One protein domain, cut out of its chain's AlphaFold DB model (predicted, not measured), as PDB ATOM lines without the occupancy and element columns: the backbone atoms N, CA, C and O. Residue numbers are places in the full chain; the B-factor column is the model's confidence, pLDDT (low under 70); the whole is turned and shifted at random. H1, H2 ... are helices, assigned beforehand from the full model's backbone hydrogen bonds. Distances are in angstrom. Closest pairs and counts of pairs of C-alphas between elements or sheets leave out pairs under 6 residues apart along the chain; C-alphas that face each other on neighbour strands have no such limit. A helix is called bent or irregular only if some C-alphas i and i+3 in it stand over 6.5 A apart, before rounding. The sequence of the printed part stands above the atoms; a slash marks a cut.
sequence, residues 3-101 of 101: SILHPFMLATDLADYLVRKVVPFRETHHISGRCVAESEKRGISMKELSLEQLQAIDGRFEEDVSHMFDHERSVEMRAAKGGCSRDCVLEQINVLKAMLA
ATOM      1  N   SER A   3     353.790 347.867 324.277       84.56
ATOM      2  CA  SER A   3     352.573 347.692 325.083       84.56
ATOM      3  C   SER A   3     351.531 348.807 324.935       84.56
ATOM      4  O   SER A   3     350.402 348.621 325.372       84.56
ATOM      5  N   ILE A   4     351.885 349.960 324.352       90.12
ATOM      6  CA  ILE A   4     350.923 351.044 324.079       90.12
ATOM      7  C   ILE A   4     350.198 350.853 322.740       90.12
ATOM      8  O   ILE A   4     349.313 351.639 322.402       90.12
ATOM      9  N   LEU A   5     350.596 349.849 321.951       90.19
ATOM     10  CA  LEU A   5     350.014 349.610 320.642       90.19
ATOM     11  C   LEU A   5     348.641 348.941 320.784       90.19
ATOM     12  O   LEU A   5     348.529 347.758 321.091       90.19
ATOM     13  N   HIS A   6     347.590 349.731 320.576       88.56
ATOM     14  CA  HIS A   6     346.208 349.280 320.581       88.56
ATOM     15  C   HIS A   6     345.849 348.529 319.281       88.56
ATOM     16  O   HIS A   6     346.102 349.061 318.194       88.56
ATOM     17  N   PRO A   7     345.184 347.360 319.348       82.00
ATOM     18  CA  PRO A   7     344.826 346.565 318.167       82.00
ATOM     19  C   PRO A   7     343.990 347.310 317.117       82.00
ATOM     20  O   PRO A   7     344.181 347.125 315.919       82.00
ATOM     21  N   PHE A   8     343.094 348.204 317.549       87.69
ATOM     22  CA  PHE A   8     342.268 349.007 316.632       87.69
ATOM     23  C   PHE A   8     343.047 350.035 315.806       87.69
ATOM     24  O   PHE A   8     342.503 350.549 314.833       87.69
ATOM     25  N   MET A   9     344.324 350.302 316.114       92.94
ATOM     26  CA  MET A   9     345.155 351.131 315.232       92.94
ATOM     27  C   MET A   9     345.345 350.508 313.843       92.94
ATOM     28  O   MET A   9     345.609 351.238 312.894       92.94
ATOM     29  N   LEU A  10     345.143 349.193 313.708       95.62
ATOM     30  CA  LEU A  10     345.252 348.462 312.443       95.62
ATOM     31  C   LEU A  10     343.929 348.404 311.652       95.62
ATOM     32  O   LEU A  10     343.866 347.790 310.590       95.62
ATOM     33  N   ALA A  11     342.856 349.049 312.125       96.38
ATOM     34  CA  ALA A  11     341.580 349.086 311.399       96.38
ATOM     35  C   ALA A  11     341.710 349.800 310.041       96.38
ATOM     36  O   ALA A  11     341.107 349.382 309.049       96.38
ATOM     37  N   THR A  12     342.537 350.842 309.963       96.06
ATOM     38  CA  THR A  12     342.816 351.523 308.693       96.06
ATOM     39  C   THR A  12     343.648 350.649 307.756       96.06
ATOM     40  O   THR A  12     343.375 350.639 306.561       96.06
ATOM     41  N   ASP A  13     344.592 349.852 308.268       96.75
ATOM     42  CA  ASP A  13     345.337 348.882 307.451       96.75
ATOM     43  C   ASP A  13     344.401 347.823 306.839       96.75
ATOM     44  O   ASP A  13     344.535 347.471 305.666       96.75
ATOM     45  N   LEU A  14     343.383 347.384 307.588       96.75
ATOM     46  CA  LEU A  14     342.337 346.494 307.074       96.75
ATOM     47  C   LEU A  14     341.485 347.156 305.972       96.75
ATOM     48  O   LEU A  14     341.087 346.499 305.010       96.75
ATOM     49  N   ALA A  15     341.215 348.461 306.074       97.56
ATOM     50  CA  ALA A  15     340.542 349.202 305.008       97.56
ATOM     51  C   ALA A  15     341.446 349.356 303.769       97.56
ATOM     52  O   ALA A  15     340.986 349.129 302.647       97.56
ATOM     53  N   ASP A  16     342.731 349.677 303.961       96.94
ATOM     54  CA  ASP A  16     343.743 349.788 302.900       96.94
ATOM     55  C   ASP A  16     343.906 348.464 302.131       96.94
ATOM     56  O   ASP A  16     344.069 348.473 300.908       96.94
ATOM     57  N   TYR A  17     343.815 347.321 302.818       97.56
ATOM     58  CA  TYR A  17     343.806 345.992 302.200       97.56
ATOM     59  C   TYR A  17     342.704 345.853 301.140       97.56
ATOM     60  O   TYR A  17     342.974 345.453 300.006       97.56
ATOM     61  N   LEU A  18     341.474 346.254 301.467       98.06
ATOM     62  CA  LEU A  18     340.356 346.201 300.523       98.06
ATOM     63  C   LEU A  18     340.486 347.259 299.417       98.06
ATOM     64  O   LEU A  18     340.110 346.997 298.275       98.06
ATOM     65  N   VAL A  19     341.078 348.424 299.706       98.00
ATOM     66  CA  VAL A  19     341.361 349.445 298.676       98.00
ATOM     67  C   VAL A  19     342.310 348.881 297.622       98.00
ATOM     68  O   VAL A  19     342.097 349.077 296.426       98.00
ATOM     69  N   ARG A  20     343.326 348.115 298.042       96.12
ATOM     70  CA  ARG A  20     344.250 347.421 297.129       96.12
ATOM     71  C   ARG A  20     343.558 346.339 296.295       96.12
ATOM     72  O   ARG A  20     344.012 346.061 295.190       96.12
ATOM     73  N   LYS A  21     342.435 345.794 296.771       96.56
ATOM     74  CA  LYS A  21     341.520 344.928 296.005       96.56
ATOM     75  C   LYS A  21     340.482 345.712 295.182       96.56
ATOM     76  O   LYS A  21     339.490 345.144 294.738       96.56
ATOM     77  N   VAL A  22     340.717 347.005 294.936       97.44
ATOM     78  CA  VAL A  22     339.890 347.880 294.081       97.44
ATOM     79  C   VAL A  22     338.487 348.138 294.657       97.44
ATOM     80  O   VAL A  22     337.557 348.509 293.943       97.44
ATOM     81  N   VAL A  23     338.315 347.989 295.972       97.94
ATOM     82  CA  VAL A  23     337.070 348.360 296.652       97.94
ATOM     83  C   VAL A  23     337.068 349.874 296.927       97.94
ATOM     84  O   VAL A  23     338.066 350.400 297.431       97.94
ATOM     85  N   PRO A  24     335.980 350.612 296.627       98.19
ATOM     86  CA  PRO A  24     335.906 352.048 296.889       98.19
ATOM     87  C   PRO A  24     336.161 352.388 298.361       98.19
ATOM     88  O   PRO A  24     335.562 351.793 299.251       98.19
ATOM     89  N   PHE A  25     336.980 353.409 298.632       96.88
ATOM     90  CA  PHE A  25     337.411 353.755 299.996       96.88
ATOM     91  C   PHE A  25     336.263 353.917 301.009       96.88
ATOM     92  O   PHE A  25     336.357 353.482 302.153       96.88
ATOM     93  N   ARG A  26     335.139 354.520 300.597       97.69
ATOM     94  CA  ARG A  26     333.963 354.653 301.475       97.69
ATOM     95  C   ARG A  26     333.452 353.287 301.937       97.69
ATOM     96  O   ARG A  26     333.088 353.120 303.095       97.69
ATOM     97  N   GLU A  27     333.416 352.326 301.026       98.19
ATOM     98  CA  GLU A  27     332.952 350.970 301.289       98.19
ATOM     99  C   GLU A  27     333.947 350.210 302.171       98.19
ATOM    100  O   GLU A  27     333.535 349.606 303.159       98.19
ATOM    101  N   THR A  28     335.253 350.323 301.908       98.19
ATOM    102  CA  THR A  28     336.285 349.676 302.738       98.19
ATOM    103  C   THR A  28     336.277 350.179 304.173       98.19
ATOM    104  O   THR A  28     336.368 349.380 305.103       98.19
ATOM    105  N   HIS A  29     336.090 351.486 304.366       97.50
ATOM    106  CA  HIS A  29     335.964 352.083 305.690       97.50
ATOM    107  C   HIS A  29     334.729 351.551 306.438       97.50
ATOM    108  O   HIS A  29     334.808 351.250 307.629       97.50
ATOM    109  N   HIS A  30     333.590 351.376 305.757       98.25
ATOM    110  CA  HIS A  30     332.405 350.757 306.363       98.25
ATOM    111  C   HIS A  30     332.617 349.277 306.703       98.25
ATOM    112  O   HIS A  30     332.180 348.835 307.764       98.25
ATOM    113  N   ILE A  31     333.289 348.518 305.836       98.25
ATOM    114  CA  ILE A  31     333.602 347.105 306.082       98.25
ATOM    115  C   ILE A  31     334.533 346.969 307.288       98.25
ATOM    116  O   ILE A  31     334.210 346.232 308.216       98.25
ATOM    117  N   SER A  32     335.622 347.740 307.332       97.94
ATOM    118  CA  SER A  32     336.540 347.756 308.477       97.94
ATOM    119  C   SER A  32     335.828 348.160 309.776       97.94
ATOM    120  O   SER A  32     335.976 347.490 310.797       97.94
ATOM    121  N   GLY A  33     334.948 349.166 309.733       97.62
ATOM    122  CA  GLY A  33     334.120 349.540 310.885       97.62
ATOM    123  C   GLY A  33     333.208 348.409 311.381       97.62
ATOM    124  O   GLY A  33     333.034 348.245 312.587       97.62
ATOM    125  N   ARG A  34     332.663 347.579 310.478       98.12
ATOM    126  CA  ARG A  34     331.898 346.377 310.859       98.12
ATOM    127  C   ARG A  34     332.787 345.312 311.503       98.12
ATOM    128  O   ARG A  34     332.329 344.661 312.437       98.12
ATOM    129  N   CYS A  35     334.035 345.154 311.060       97.44
ATOM    130  CA  CYS A  35     335.007 344.264 311.706       97.44
ATOM    131  C   CYS A  35     335.330 344.727 313.132       97.44
ATOM    132  O   CYS A  35     335.313 343.910 314.051       97.44
ATOM    133  N   VAL A  36     335.542 346.033 313.335       97.31
ATOM    134  CA  VAL A  36     335.735 346.615 314.675       97.31
ATOM    135  C   VAL A  36     334.522 346.318 315.556       97.31
ATOM    136  O   VAL A  36     334.674 345.681 316.597       97.31
ATOM    137  N   ALA A  37     333.317 346.672 315.101       97.38
ATOM    138  CA  ALA A  37     332.085 346.459 315.860       97.38
ATOM    139  C   ALA A  37     331.842 344.976 316.207       97.38
ATOM    140  O   ALA A  37     331.399 344.658 317.311       97.38
ATOM    141  N   GLU A  38     332.148 344.053 315.290       97.62
ATOM    142  CA  GLU A  38     332.006 342.615 315.536       97.62
ATOM    143  C   GLU A  38     333.027 342.104 316.563       97.62
ATOM    144  O   GLU A  38     332.673 341.296 317.425       97.62
ATOM    145  N   SER A  39     334.270 342.596 316.519       96.38
ATOM    146  CA  SER A  39     335.290 342.260 317.522       96.38
ATOM    147  C   SER A  39     334.921 342.783 318.916       96.38
ATOM    148  O   SER A  39     334.981 342.032 319.892       96.38
ATOM    149  N   GLU A  40     334.410 344.016 319.006       96.06
ATOM    150  CA  GLU A  40     333.938 344.618 320.259       96.06
ATOM    151  C   GLU A  40     332.752 343.850 320.845       96.06
ATOM    152  O   GLU A  40     332.750 343.521 322.030       96.06
ATOM    153  N   LYS A  41     331.769 343.491 320.010       97.31
ATOM    154  CA  LYS A  41     330.604 342.691 320.419       97.31
ATOM    155  C   LYS A  41     331.006 341.348 321.033       97.31
ATOM    156  O   LYS A  41     330.305 340.835 321.905       97.31
ATOM    157  N   ARG A  42     332.109 340.765 320.564       96.56
ATOM    158  CA  ARG A  42     332.653 339.488 321.046       96.56
ATOM    159  C   ARG A  42     333.622 339.646 322.219       96.56
ATOM    160  O   ARG A  42     333.960 338.642 322.835       96.56
ATOM    161  N   GLY A  43     334.058 340.868 322.527       95.56
ATOM    162  CA  GLY A  43     335.064 341.131 323.555       95.56
ATOM    163  C   GLY A  43     336.454 340.597 323.199       95.56
ATOM    164  O   GLY A  43     337.207 340.237 324.100       95.56
ATOM    165  N   ILE A  44     336.779 340.517 321.905       94.88
ATOM    166  CA  ILE A  44     338.063 340.015 321.396       94.88
ATOM    167  C   ILE A  44     338.774 341.088 320.569       94.88
ATOM    168  O   ILE A  44     338.164 342.053 320.108       94.88
ATOM    169  N   SER A  45     340.071 340.912 320.341       92.00
ATOM    170  CA  SER A  45     340.819 341.716 319.381       92.00
ATOM    171  C   SER A  45     340.340 341.448 317.955       92.00
ATOM    172  O   SER A  45     339.988 340.329 317.593       92.00
ATOM    173  N   MET A  46     340.421 342.455 317.088       92.00
ATOM    174  CA  MET A  46     340.108 342.302 315.663       92.00
ATOM    175  C   MET A  46     340.996 341.248 314.970       92.00
ATOM    176  O   MET A  46     340.542 340.597 314.036       92.00
ATOM    177  N   LYS A  47     342.221 341.023 315.473       93.00
ATOM    178  CA  LYS A  47     343.131 339.950 315.022       93.00
ATOM    179  C   LYS A  47     342.593 338.541 315.301       93.00
ATOM    180  O   LYS A  47     343.021 337.587 314.664       93.00
ATOM    181  N   GLU A  48     341.703 338.405 316.279       95.12
ATOM    182  CA  GLU A  48     341.134 337.123 316.703       95.12
ATOM    183  C   GLU A  48     339.877 336.745 315.906       95.12
ATOM    184  O   GLU A  48     339.353 335.645 316.079       95.12
ATOM    185  N   LEU A  49     339.394 337.623 315.016       96.31
ATOM    186  CA  LEU A  49     338.346 337.266 314.066       96.31
ATOM    187  C   LEU A  49     338.878 336.217 313.083       96.31
ATOM    188  O   LEU A  49     339.914 336.415 312.447       96.31
ATOM    189  N   SER A  50     338.154 335.108 312.939       97.25
ATOM    190  CA  SER A  50     338.515 334.076 311.961       97.25
ATOM    191  C   SER A  50     338.278 334.566 310.529       97.25
ATOM    192  O   SER A  50     337.495 335.495 310.299       97.25
ATOM    193  N   LEU A  51     338.913 333.923 309.545       97.88
ATOM    194  CA  LEU A  51     338.687 334.254 308.137       97.88
ATOM    195  C   LEU A  51     337.207 334.114 307.767       97.88
ATOM    196  O   LEU A  51     336.668 334.984 307.096       97.88
ATOM    197  N   GLU A  52     336.523 333.085 308.265       98.06
ATOM    198  CA  GLU A  52     335.092 332.875 308.022       98.06
ATOM    199  C   GLU A  52     334.247 334.008 308.616       98.06
ATOM    200  O   GLU A  52     333.259 334.432 308.020       98.06
ATOM    201  N   GLN A  53     334.632 334.529 309.786       98.00
ATOM    202  CA  GLN A  53     333.952 335.663 310.419       98.00
ATOM    203  C   GLN A  53     334.174 336.957 309.634       98.00
ATOM    204  O   GLN A  53     333.234 337.731 309.457       98.00
ATOM    205  N   LEU A  54     335.388 337.176 309.122       98.06
ATOM    206  CA  LEU A  54     335.686 338.290 308.223       98.06
ATOM    207  C   LEU A  54     334.904 338.150 306.908       98.06
ATOM    208  O   LEU A  54     334.244 339.096 306.489       98.06
ATOM    209  N   GLN A  55     334.879 336.962 306.307       98.19
ATOM    210  CA  GLN A  55     334.137 336.675 305.076       98.19
ATOM    211  C   GLN A  55     332.619 336.815 305.239       98.19
ATOM    212  O   GLN A  55     331.935 337.243 304.309       98.19
ATOM    213  N   ALA A  56     332.082 336.526 306.428       98.25
ATOM    214  CA  ALA A  56     330.685 336.800 306.759       98.25
ATOM    215  C   ALA A  56     330.370 338.309 306.788       98.25
ATOM    216  O   ALA A  56     329.223 338.709 306.572       98.25
ATOM    217  N   ILE A  57     331.370 339.160 307.044       98.00
ATOM    218  CA  ILE A  57     331.243 340.615 306.908       98.00
ATOM    219  C   ILE A  57     331.353 341.006 305.433       98.00
ATOM    220  O   ILE A  57     330.499 341.763 304.956       98.00
ATOM    221  N   ASP A  58     332.371 340.496 304.737       98.25
ATOM    222  CA  ASP A  58     332.604 340.740 303.317       98.25
ATOM    223  C   ASP A  58     333.391 339.607 302.634       98.25
ATOM    224  O   ASP A  58     334.508 339.283 303.026       98.25
ATOM    225  N   GLY A  59     332.848 339.034 301.557       97.81
ATOM    226  CA  GLY A  59     333.438 337.868 300.885       97.81
ATOM    227  C   GLY A  59     334.775 338.109 300.168       97.81
ATOM    228  O   GLY A  59     335.345 337.156 299.648       97.81
ATOM    229  N   ARG A  60     335.280 339.350 300.108       97.69
ATOM    230  CA  ARG A  60     336.571 339.686 299.472       97.69
ATOM    231  C   ARG A  60     337.783 339.485 300.386       97.69
ATOM    232  O   ARG A  60     338.911 339.708 299.945       97.69
ATOM    233  N   PHE A  61     337.575 339.108 301.648       98.12
ATOM    234  CA  PHE A  61     338.668 338.720 302.535       98.12
ATOM    235  C   PHE A  61     339.229 337.344 302.158       98.12
ATOM    236  O   PHE A  61     338.489 336.375 301.981       98.12
ATOM    237  N   GLU A  62     340.552 337.266 302.080       97.94
ATOM    238  CA  GLU A  62     341.323 336.054 301.796       97.94
ATOM    239  C   GLU A  62     342.317 335.780 302.940       97.94
ATOM    240  O   GLU A  62     342.467 336.595 303.849       97.94
ATOM    241  N   GLU A  63     343.001 334.632 302.919       96.88
ATOM    242  CA  GLU A  63     343.930 334.204 303.986       96.88
ATOM    243  C   GLU A  63     345.040 335.231 304.293       96.88
ATOM    244  O   GLU A  63     345.498 335.364 305.434       96.88
ATOM    245  N   ASP A  64     345.434 336.014 303.286       96.31
ATOM    246  CA  ASP A  64     346.449 337.062 303.385       96.31
ATOM    247  C   ASP A  64     346.012 338.278 304.226       96.31
ATOM    248  O   ASP A  64     346.860 339.087 304.608       96.31
ATOM    249  N   VAL A  65     344.724 338.391 304.589       96.44
ATOM    250  CA  VAL A  65     344.213 339.433 305.499       96.44
ATOM    251  C   VAL A  65     344.890 339.380 306.869       96.44
ATOM    252  O   VAL A  65     345.095 340.414 307.505       96.44
ATOM    253  N   SER A  66     345.303 338.185 307.303       94.12
ATOM    254  CA  SER A  66     346.003 337.961 308.574       94.12
ATOM    255  C   SER A  66     347.263 338.823 308.711       94.12
ATOM    256  O   SER A  66     347.628 339.240 309.812       94.12
ATOM    257  N   HIS A  67     347.886 339.164 307.581       93.94
ATOM    258  CA  HIS A  67     349.067 340.008 307.529       93.94
ATOM    259  C   HIS A  67     348.800 341.459 307.949       93.94
ATOM    260  O   HIS A  67     349.743 342.163 308.298       93.94
ATOM    261  N   MET A  68     347.551 341.932 307.901       94.75
ATOM    262  CA  MET A  68     347.201 343.302 308.293       94.75
ATOM    263  C   MET A  68     347.236 343.506 309.811       94.75
ATOM    264  O   MET A  68     347.262 344.642 310.275       94.75
ATOM    265  N   PHE A  69     347.294 342.427 310.595       94.06
ATOM    266  CA  PHE A  69     347.341 342.471 312.058       94.06
ATOM    267  C   PHE A  69     348.775 342.475 312.623       94.06
ATOM    268  O   PHE A  69     349.041 341.888 313.680       94.06
ATOM    269  N   ASP A  70     349.695 343.125 311.904       93.62
ATOM    270  CA  ASP A  70     351.103 343.297 312.255       93.62
ATOM    271  C   ASP A  70     351.486 344.788 312.237       93.62
ATOM    272  O   ASP A  70     351.408 345.468 311.210       93.62
ATOM    273  N   HIS A  71     351.912 345.297 313.394       94.50
ATOM    274  CA  HIS A  71     352.313 346.692 313.558       94.50
ATOM    275  C   HIS A  71     353.598 347.047 312.805       94.50
ATOM    276  O   HIS A  71     353.716 348.173 312.326       94.50
ATOM    277  N   GLU A  72     354.550 346.120 312.684       95.06
ATOM    278  CA  GLU A  72     355.784 346.365 311.934       95.06
ATOM    279  C   GLU A  72     355.456 346.505 310.449       95.06
ATOM    280  O   GLU A  72     355.837 347.485 309.807       95.06
ATOM    281  N   ARG A  73     354.604 345.613 309.933       95.25
ATOM    282  CA  ARG A  73     354.100 345.719 308.560       95.25
ATOM    283  C   ARG A  73     353.341 347.025 308.315       95.25
ATOM    284  O   ARG A  73     353.529 347.631 307.262       95.25
ATOM    285  N   SER A  74     352.501 347.466 309.255       96.38
ATOM    286  CA  SER A  74     351.750 348.730 309.141       96.38
ATOM    287  C   SER A  74     352.678 349.930 308.908       96.38
ATOM    288  O   SER A  74     352.427 350.746 308.016       96.38
ATOM    289  N   VAL A  75     353.799 350.000 309.638       97.06
ATOM    290  CA  VAL A  75     354.822 351.046 309.470       97.06
ATOM    291  C   VAL A  75     355.543 350.905 308.129       97.06
ATOM    292  O   VAL A  75     355.650 351.881 307.383       97.06
ATOM    293  N   GLU A  76     355.969 349.694 307.771       97.69
ATOM    294  CA  GLU A  76     356.687 349.443 306.517       97.69
ATOM    295  C   GLU A  76     355.844 349.739 305.267       97.69
ATOM    296  O   GLU A  76     356.371 350.172 304.243       97.69
ATOM    297  N   MET A  77     354.512 349.616 305.336       95.88
ATOM    298  CA  MET A  77     353.635 350.004 304.223       95.88
ATOM    299  C   MET A  77     353.617 351.516 303.946       95.88
ATOM    300  O   MET A  77     353.178 351.934 302.869       95.88
ATOM    301  N   ARG A  78     354.102 352.357 304.868       97.12
ATOM    302  CA  ARG A  78     354.206 353.814 304.688       97.12
ATOM    303  C   ARG A  78     355.545 354.169 304.027       97.12
ATOM    304  O   ARG A  78     356.359 354.905 304.585       97.12
ATOM    305  N   ALA A  79     355.748 353.627 302.825       97.00
ATOM    306  CA  ALA A  79     356.981 353.730 302.033       97.00
ATOM    307  C   ALA A  79     356.965 354.831 300.954       97.00
ATOM    308  O   ALA A  79     357.902 354.961 300.169       97.00
ATOM    309  N   ALA A  80     355.902 355.639 300.884       97.00
ATOM    310  CA  ALA A  80     355.933 356.854 300.075       97.00
ATOM    311  C   ALA A  80     356.969 357.832 300.652       97.00
ATOM    312  O   ALA A  80     357.155 357.882 301.867       97.00
ATOM    313  N   LYS A  81     357.620 358.628 299.795       96.75
ATOM    314  CA  LYS A  81     358.661 359.587 300.204       96.75
ATOM    315  C   LYS A  81     358.217 360.427 301.409       96.75
ATOM    316  O   LYS A  81     357.167 361.064 301.368       96.75
ATOM    317  N   GLY A  82     359.045 360.446 302.455       96.69
ATOM    318  CA  GLY A  82     358.750 361.122 303.727       96.69
ATOM    319  C   GLY A  82     357.881 360.318 304.704       96.69
ATOM    320  O   GLY A  82     357.543 360.828 305.768       96.69
ATOM    321  N   GLY A  83     357.518 359.081 304.366       97.69
ATOM    322  CA  GLY A  83     356.787 358.171 305.241       97.69
ATOM    323  C   GLY A  83     357.633 357.612 306.390       97.69
ATOM    324  O   GLY A  83     358.803 357.960 306.562       97.69
ATOM    325  N   CYS A  84     357.019 356.739 307.190       97.50
ATOM    326  CA  CYS A  84     357.630 356.169 308.392       97.50
ATOM    327  C   CYS A  84     358.229 354.767 308.208       97.50
ATOM    328  O   CYS A  84     358.751 354.233 309.182       97.50
ATOM    329  N   SER A  85     358.204 354.194 306.997       98.38
ATOM    330  CA  SER A  85     358.953 352.960 306.716       98.38
ATOM    331  C   SER A  85     360.439 353.129 307.039       98.38
ATOM    332  O   SER A  85     360.988 354.238 306.939       98.38
ATOM    333  N   ARG A  86     361.116 352.034 307.390       98.31
ATOM    334  CA  ARG A  86     362.547 352.060 307.710       98.31
ATOM    335  C   ARG A  86     363.377 352.687 306.594       98.31
ATOM    336  O   ARG A  86     364.243 353.515 306.879       98.31
ATOM    337  N   ASP A  87     363.086 352.344 305.345       98.19
ATOM    338  CA  ASP A  87     363.797 352.878 304.182       98.19
ATOM    339  C   ASP A  87     363.614 354.397 304.055       98.19
ATOM    340  O   ASP A  87     364.596 355.123 303.883       98.19
ATOM    341  N   CYS A  88     362.390 354.906 304.247       98.50
ATOM    342  CA  CYS A  88     362.130 356.348 304.251       98.50
ATOM    343  C   CYS A  88     362.843 357.073 305.398       98.50
ATOM    344  O   CYS A  88     363.312 358.196 305.214       98.50
ATOM    345  N   VAL A  89     362.925 356.469 306.584       98.56
ATOM    346  CA  VAL A  89     363.630 357.068 307.728       98.56
ATOM    347  C   VAL A  89     365.140 357.101 307.478       98.56
ATOM    348  O   VAL A  89     365.789 358.107 307.765       98.56
ATOM    349  N   LEU A  90     365.711 356.044 306.896       98.50
ATOM    350  CA  LEU A  90     367.124 356.015 306.512       98.50
ATOM    351  C   LEU A  90     367.442 357.050 305.423       98.50
ATOM    352  O   LEU A  90     368.460 357.740 305.525       98.50
ATOM    353  N   GLU A  91     366.565 357.212 304.427       98.38
ATOM    354  CA  GLU A  91     366.668 358.285 303.427       98.38
ATOM    355  C   GLU A  91     366.686 359.662 304.108       98.38
ATOM    356  O   GLU A  91     367.595 360.457 303.868       98.38
ATOM    357  N   GLN A  92     365.735 359.923 305.013       98.50
ATOM    358  CA  GLN A  92     365.646 361.186 305.755       98.50
ATOM    359  C   GLN A  92     366.911 361.471 306.574       98.50
ATOM    360  O   GLN A  92     367.423 362.590 306.539       98.50
ATOM    361  N   ILE A  93     367.459 360.467 307.266       98.50
ATOM    362  CA  ILE A  93     368.714 360.602 308.023       98.50
ATOM    363  C   ILE A  93     369.861 361.030 307.102       98.50
ATOM    364  O   ILE A  93     370.639 361.915 307.462       98.50
ATOM    365  N   ASN A  94     369.979 360.424 305.919       98.25
ATOM    366  CA  ASN A  94     371.040 360.754 304.969       98.25
ATOM    367  C   ASN A  94     370.887 362.173 304.409       98.25
ATOM    368  O   ASN A  94     371.868 362.915 304.363       98.25
ATOM    369  N   VAL A  95     369.664 362.571 304.045       98.12
ATOM    370  CA  VAL A  95     369.363 363.930 303.569       98.12
ATOM    371  C   VAL A  95     369.722 364.972 304.629       98.12
ATOM    372  O   VAL A  95     370.430 365.930 304.331       98.12
ATOM    373  N   LEU A  96     369.298 364.769 305.879       98.25
ATOM    374  CA  LEU A  96     369.567 365.715 306.965       98.25
ATOM    375  C   LEU A  96     371.059 365.810 307.301       98.25
ATOM    376  O   LEU A  96     371.562 366.905 307.533       98.25
ATOM    377  N   LYS A  97     371.792 364.690 307.275       98.38
ATOM    378  CA  LYS A  97     373.253 364.701 307.447       98.38
ATOM    379  C   LYS A  97     373.950 365.520 306.364       98.38
ATOM    380  O   LYS A  97     374.872 366.258 306.684       98.38
ATOM    381  N   ALA A  98     373.503 365.410 305.115       98.25
ATOM    382  CA  ALA A  98     374.059 366.185 304.010       98.25
ATOM    383  C   ALA A  98     373.738 367.687 304.115       98.25
ATOM    384  O   ALA A  98     374.531 368.497 303.661       98.25
ATOM    385  N   MET A  99     372.604 368.063 304.718       97.81
ATOM    386  CA  MET A  99     372.228 369.470 304.936       97.81
ATOM    387  C   MET A  99     373.017 370.161 306.055       97.81
ATOM    388  O   MET A  99     373.082 371.386 306.080       97.81
ATOM    389  N   LEU A 100     373.547 369.392 307.010       96.62
ATOM    390  CA  LEU A 100     374.327 369.906 308.140       96.62
ATOM    391  C   LEU A 100     375.834 369.994 307.854       96.62
ATOM    392  O   LEU A 100     376.561 370.552 308.678       96.62
ATOM    393  N   ALA A 101     376.291 369.400 306.750       85.25
ATOM    394  CA  ALA A 101     377.677 369.440 306.286       85.25
ATOM    395  C   ALA A 101     377.949 370.719 305.484       85.25
ATOM    396  O   ALA A 101     379.069 371.258 305.636       85.25
TER     397      ALA A 101
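AT A GLANCE: This is residues 3 to 101 of the 101 residues of the protein "ASL_C2 domain-containing protein" of Gibberella nygamai (UniProt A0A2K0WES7). A helical hairpin of H2 and H1 makes the core of a small head, with the short helices H3 by H2 and H4 by H1 on one side of it. Beyond H5, which lies on the far side of H1 from H2, H6 reaches away as an arm whose residues 93 to 100, with Ala 101, stick out. You have 99 printed residues with six named helices, H1 to H6 in chain order, and no named strand: the class is all helix. The whole is loose, with a radius of gyration of the C-alphas of 16.5 A, and elongated, spanning 57 by 33 by 22 A.

IN THESE COORDINATES: Find C-alpha 25 at (337.411, 353.755, 299.996); from there the longest helix, H2, residues 25 to 42, runs 25.9 A. Before it look for H1, residues 7 to 20, 21.1 A long and only just irregular: C-alphas 9 and 12 are 7.0 A apart. After H2 come H3, residues 51 to 57, H4, residues 63 to 69, and H5, residues 71 to 76. H6, residues 86 to 100, runs 21.4 A to C-alpha 100 at (374.327, 369.906, 308.140).

HOW THE PARTS SIT: H2 and H1 touch as a hairpin, opposite ways at 35.5 degrees, only just a steep tilt; their closest C-alphas, Thr 28 and Ala 15, are 4.8 A apart. H2 touches H3 with residues 31 to 35 alone, closest at C-alphas 35 and 54, 6.9 A. H1 touches H4, closest at C-alphas 13 and 68, 5.9 A. Each O i to N i+4 pair is within hydrogen-bond range in H2, H3, H5 and H6; H1 has 6 of 10, and H4 0 of 3 but 4 of 4 O i to N i+3 pairs.

THE WHOLE: C-alphas 56 and 101 are farthest apart, 57.2 A. The printed part has no cut, no link is long, and no printed residue is under 70 in pLDDT.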